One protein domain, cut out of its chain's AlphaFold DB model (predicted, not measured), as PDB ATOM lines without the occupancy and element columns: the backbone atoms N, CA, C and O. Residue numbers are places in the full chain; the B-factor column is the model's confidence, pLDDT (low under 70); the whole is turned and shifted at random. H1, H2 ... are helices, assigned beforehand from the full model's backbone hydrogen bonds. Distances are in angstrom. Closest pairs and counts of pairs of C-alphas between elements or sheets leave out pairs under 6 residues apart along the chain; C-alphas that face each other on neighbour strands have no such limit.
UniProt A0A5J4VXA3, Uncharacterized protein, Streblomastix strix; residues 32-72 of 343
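This is residues 32 to 72 of the 343 residues of an uncharacterized protein of Streblomastix strix (UniProt A0A5J4VXA3). The longer helix, H1, lies with a loop, residues 44 to 61, that folds back beside it, and the shorter helix, H2, lies beyond the first end of H1, where residues 65 to 71 stick out. The printed part has 41 residues, with two named helices in the order H1, H2 and no named strand; its class is all helix, though under half of the residues are in named elements. It is elongated, 33 by 20 by 13 A, and only just loose, close to compact, with a radius of gyration of the C-alphas of 11.2 A.

H1, residues 32 to 43, and H2, residues 62 to 69, are near each other: no pair of their C-alphas is within 8 A, but 5 pairs are within 10 A. Residues 65 to 71, of which 65 to 69 belong to H2, stand free. Every O i to N i+4 pair in H2 is within hydrogen-bond range; in H1, 7 of 8 are.

H1 spans 17.1 A from C-alpha 32 at (-37.988, 17.013, 28.839) to C-alpha 43. H2 spans 10.2 A and ends with C-alpha 69 at (-45.843, 10.707, 46.706).

The C-alphas farthest apart, those of Lys 45 and Gly 70, are 33.2 A apart. The link from H1 to H2 is long, 18 residues. The printed part has no cut, and no printed residue is under 70 in pLDDT.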
ATOM      1  N   ASP A  32     -39.266  17.167  29.542       88.88
ATOM      2  CA  ASP A  32     -37.988  17.013  28.839       88.88
ATOM      3  C   ASP A  32     -37.046  16.031  29.552       88.88
ATOM      4  O   ASP A  32     -36.197  15.409  28.909       88.88
ATOM      5  N   GLU A  33     -37.230  15.830  30.860       91.00
ATOM      6  CA  GLU A  33     -36.533  14.801  31.633       91.00
ATOM      7  C   GLU A  33     -36.955  13.394  31.177       91.00
ATOM      8  O   GLU A  33     -36.080  12.583  30.867       91.00
ATOM      9  N   SER A  34     -38.259  13.135  30.997       89.56
ATOM     10  CA  SER A  34     -38.762  11.878  30.411       89.56
ATOM     11  C   SER A  34     -38.161  11.607  29.030       89.56
ATOM     12  O   SER A  34     -37.680  10.508  28.760       89.56
ATOM     13  N   LYS A  35     -38.118  12.625  28.157       91.69
ATOM     14  CA  LYS A  35     -37.516  12.515  26.811       91.69
ATOM     15  C   LYS A  35     -36.031  12.185  26.861       91.69
ATOM     16  O   LYS A  35     -35.537  11.413  26.039       91.69
ATOM     17  N   ARG A  36     -35.303  12.780  27.805       93.38
ATOM     18  CA  ARG A  36     -33.871  12.529  27.964       93.38
ATOM     19  C   ARG A  36     -33.607  11.106  28.451       93.38
ATOM     20  O   ARG A  36     -32.747  10.447  27.872       93.38
ATOM     21  N   LEU A  37     -34.350  10.639  29.452       91.62
ATOM     22  CA  LEU A  37     -34.232   9.285  29.999       91.62
ATOM     23  C   LEU A  37     -34.525   8.220  28.934       91.62
ATOM     24  O   LEU A  37     -33.704   7.330  28.725       91.62
ATOM     25  N   ALA A  38     -35.612   8.382  28.175       91.44
ATOM     26  CA  ALA A  38     -35.955   7.489  27.070       91.44
ATOM     27  C   ALA A  38     -34.834   7.410  26.009       91.44
ATOM     28  O   ALA A  38     -34.422   6.331  25.579       91.44
ATOM     29  N   LYS A  39     -34.245   8.558  25.649       92.12
ATOM     30  CA  LYS A  39     -33.114   8.633  24.706       92.12
ATOM     31  C   LYS A  39     -31.819   8.023  25.254       92.12
ATOM     32  O   LYS A  39     -30.970   7.570  24.485       92.12
ATOM     33  N   GLU A  40     -31.602   8.069  26.565       92.19
ATOM     34  CA  GLU A  40     -30.480   7.383  27.210       92.19
ATOM     35  C   GLU A  40     -30.699   5.862  27.193       92.19
ATOM     36  O   GLU A  40     -29.780   5.131  26.817       92.19
ATOM     37  N   ALA A  41     -31.923   5.398  27.462       88.88
ATOM     38  CA  ALA A  41     -32.299   3.986  27.398       88.88
ATOM     39  C   ALA A  41     -32.115   3.382  25.992       88.88
ATOM     40  O   ALA A  41     -31.619   2.263  25.860       88.88
ATOM     41  N   GLU A  42     -32.408   4.131  24.922       87.25
ATOM     42  CA  GLU A  42     -32.157   3.691  23.537       87.25
ATOM     43  C   GLU A  42     -30.682   3.369  23.246       87.25
ATOM     44  O   GLU A  42     -30.380   2.501  22.421       87.25
ATOM     45  N   LYS A  43     -29.751   4.062  23.909       89.12
ATOM     46  CA  LYS A  43     -28.308   3.900  23.676       89.12
ATOM     47  C   LYS A  43     -27.725   2.691  24.398       89.12
ATOM     48  O   LYS A  43     -26.643   2.226  24.030       89.12
ATOM     49  N   ILE A  44     -28.408   2.186  25.419       88.62
ATOM     50  CA  ILE A  44     -27.932   1.074  26.233       88.62
ATOM     51  C   ILE A  44     -28.344  -0.244  25.561       88.62
ATOM     52  O   ILE A  44     -29.521  -0.544  25.373       88.62
ATOM     53  N   LYS A  45     -27.361  -1.080  25.212       72.75
ATOM     54  CA  LYS A  45     -27.592  -2.431  24.670       72.75
ATOM     55  C   LYS A  45     -27.722  -3.459  25.800       72.75
ATOM     56  O   LYS A  45     -26.894  -4.359  25.908       72.75
ATOM     57  N   SER A  46     -28.739  -3.310  26.650       83.94
ATOM     58  CA  SER A  46     -29.092  -4.299  27.684       83.94
ATOM     59  C   SER A  46     -30.341  -5.081  27.278       83.94
ATOM     60  O   SER A  46     -31.239  -4.530  26.646       83.94
ATOM     61  N   LYS A  47     -30.409  -6.364  27.660       76.56
ATOM     62  CA  LYS A  47     -31.630  -7.182  27.526       76.56
ATOM     63  C   LYS A  47     -32.712  -6.799  28.545       76.56
ATOM     64  O   LYS A  47     -33.841  -7.249  28.406       76.56
ATOM     65  N   GLU A  48     -32.360  -5.995  29.546       82.00
ATOM     66  CA  GLU A  48     -33.267  -5.529  30.602       82.00
ATOM     67  C   GLU A  48     -34.076  -4.293  30.181       82.00
ATOM     68  O   GLU A  48     -35.077  -3.985  30.812       82.00
ATOM     69  N   ILE A  49     -33.672  -3.610  29.101       85.94
ATOM     70  CA  ILE A  49     -34.371  -2.429  28.581       85.94
ATOM     71  C   ILE A  49     -35.401  -2.871  27.548       85.94
ATOM     72  O   ILE A  49     -35.065  -3.416  26.490       85.94
ATOM     73  N   THR A  50     -36.663  -2.601  27.850       87.56
ATOM     74  CA  THR A  50     -37.811  -2.952  27.022       87.56
ATOM     75  C   THR A  50     -38.099  -1.878  25.971       87.56
ATOM     76  O   THR A  50     -37.413  -0.861  25.856       87.56
ATOM     77  N   MET A  51     -39.122  -2.113  25.147       83.38
ATOM     78  CA  MET A  51     -39.624  -1.097  24.219       83.38
ATOM     79  C   MET A  51     -40.302   0.083  24.931       83.38
ATOM     80  O   MET A  51     -40.319   1.172  24.371       83.38
ATOM     81  N   PHE A  52     -40.814  -0.112  26.152       87.44
ATOM     82  CA  PHE A  52     -41.504   0.932  26.915       87.44
ATOM     83  C   PHE A  52     -40.523   1.925  27.545       87.44
ATOM     84  O   PHE A  52     -40.788   3.118  27.558       87.44
ATOM     85  N   ASP A  53     -39.344   1.458  27.963       87.06
ATOM     86  CA  ASP A  53     -38.281   2.305  28.531       87.06
ATOM     87  C   ASP A  53     -37.694   3.302  27.516       87.06
ATOM     88  O   ASP A  53     -37.003   4.249  27.882       87.06
ATOM     89  N   LYS A  54     -37.940   3.070  26.222       89.31
ATOM     90  CA  LYS A  54     -37.471   3.906  25.107       89.31
ATOM     91  C   LYS A  54     -38.512   4.924  24.659       89.31
ATOM     92  O   LYS A  54     -38.206   5.780  23.835       89.31
ATOM     93  N   ASP A  55     -39.730   4.837  25.182       88.88
ATOM     94  CA  ASP A  55     -40.812   5.742  24.840       88.88
ATOM     95  C   ASP A  55     -41.034   6.738  25.994       88.88
ATOM     96  O   ASP A  55     -41.342   6.347  27.128       88.88
ATOM     97  N   PRO A  56     -40.888   8.050  25.741       89.31
ATOM     98  CA  PRO A  56     -41.010   9.054  26.786       89.31
ATOM     99  C   PRO A  56     -42.426   9.170  27.365       89.31
ATOM    100  O   PRO A  56     -42.562   9.677  28.475       89.31
ATOM    101  N   SER A  57     -43.463   8.691  26.670       85.75
ATOM    102  CA  SER A  57     -44.841   8.666  27.186       85.75
ATOM    103  C   SER A  57     -45.058   7.622  28.289       85.75
ATOM    104  O   SER A  57     -45.956   7.779  29.115       85.75
ATOM    105  N   TYR A  58     -44.196   6.601  28.354       85.31
ATOM    106  CA  TYR A  58     -44.189   5.579  29.406       85.31
ATOM    107  C   TYR A  58     -43.115   5.837  30.474       85.31
ATOM    108  O   TYR A  58     -42.987   5.068  31.426       85.31
ATOM    109  N   THR A  59     -42.350   6.926  30.343       86.75
ATOM    110  CA  THR A  59     -41.235   7.255  31.235       86.75
ATOM    111  C   THR A  59     -41.646   8.317  32.251       86.75
ATOM    112  O   THR A  59     -41.919   9.464  31.890       86.75
ATOM    113  N   ILE A  60     -41.629   7.961  33.538       86.56
ATOM    114  CA  ILE A  60     -41.924   8.881  34.646       86.56
ATOM    115  C   ILE A  60     -40.633   9.136  35.438       86.56
ATOM    116  O   ILE A  60     -40.103   8.200  36.042       86.56
ATOM    117  N   PRO A  61     -40.112  10.376  35.471       88.00
ATOM    118  CA  PRO A  61     -38.927  10.704  36.244       88.00
ATOM    119  C   PRO A  61     -39.175  10.524  37.741       88.00
ATOM    120  O   PRO A  61     -40.222  10.899  38.273       88.00
ATOM    121  N   ILE A  62     -38.172  10.019  38.458       84.81
ATOM    122  CA  ILE A  62     -38.238   9.867  39.921       84.81
ATOM    123  C   ILE A  62     -38.477  11.222  40.607       84.81
ATOM    124  O   ILE A  62     -39.148  11.287  41.637       84.81
ATOM    125  N   SER A  63     -37.975  12.313  40.024       84.62
ATOM    126  CA  SER A  63     -38.222  13.686  40.474       84.62
ATOM    127  C   SER A  63     -39.719  14.029  40.513       84.62
ATOM    128  O   SER A  63     -40.167  14.699  41.445       84.62
ATOM    129  N   ASP A  64     -40.507  13.532  39.559       84.00
ATOM    130  CA  ASP A  64     -41.951  13.745  39.489       84.00
ATOM    131  C   ASP A  64     -42.709  12.808  40.432       84.00
ATOM    132  O   ASP A  64     -43.618  13.254  41.136       84.00
ATOM    133  N   VAL A  65     -42.272  11.550  40.564       83.00
ATOM    134  CA  VAL A  65     -42.824  10.623  41.571       83.00
ATOM    135  C   VAL A  65     -42.656  11.191  42.983       83.00
ATOM    136  O   VAL A  65     -43.603  11.179  43.769       83.00
ATOM    137  N   LYS A  66     -41.491  11.775  43.292       82.56
ATOM    138  CA  LYS A  66     -41.214  12.435  44.580       82.56
ATOM    139  C   LYS A  66     -42.180  13.585  44.870       82.56
ATOM    140  O   LYS A  66     -42.626  13.722  46.006       82.56
ATOM    141  N   LYS A  67     -42.540  14.389  43.860       82.62
ATOM    142  CA  LYS A  67     -43.517  15.485  44.016       82.62
ATOM    143  C   LYS A  67     -44.926  14.967  44.317       82.62
ATOM    144  O   LYS A  67     -45.658  15.628  45.044       82.62
ATOM    145  N   ILE A  68     -45.299  13.815  43.756       80.69
ATOM    146  CA  ILE A  68     -46.637  13.225  43.911       80.69
ATOM    147  C   ILE A  68     -46.763  12.483  45.245       80.69
ATOM    148  O   ILE A  68     -47.743  12.661  45.964       80.69
ATOM    149  N   VAL A  69     -45.785  11.635  45.566       80.44
ATOM    150  CA  VAL A  69     -45.843  10.707  46.706       80.44
ATOM    151  C   VAL A  69     -45.311  11.350  47.992       80.44
ATOM    152  O   VAL A  69     -45.664  10.923  49.088       80.44
ATOM    153  N   GLY A  70     -44.475  12.390  47.890       78.75
ATOM    154  CA  GLY A  70     -43.878  13.075  49.043       78.75
ATOM    155  C   GLY A  70     -42.796  12.269  49.774       78.75
ATOM    156  O   GLY A  70     -42.279  12.729  50.790       78.75
ATOM    157  N   ALA A  71     -42.437  11.091  49.259       77.12
ATOM    158  CA  ALA A  71     -41.377  10.218  49.756       77.12
ATOM    159  C   ALA A  71     -40.400   9.875  48.621       77.12
ATOM    160  O   ALA A  71     -40.756   9.972  47.446       77.12
ATOM    161  N   ASP A  72     -39.163   9.507  48.970       78.94
ATOM    162  CA  ASP A  72     -38.128   9.103  48.015       78.94
ATOM    163  C   ASP A  72     -38.225   7.592  47.734       78.94
ATOM    164  O   ASP A  72     -37.823   6.805  48.595       78.94
TER     165      ASP A  72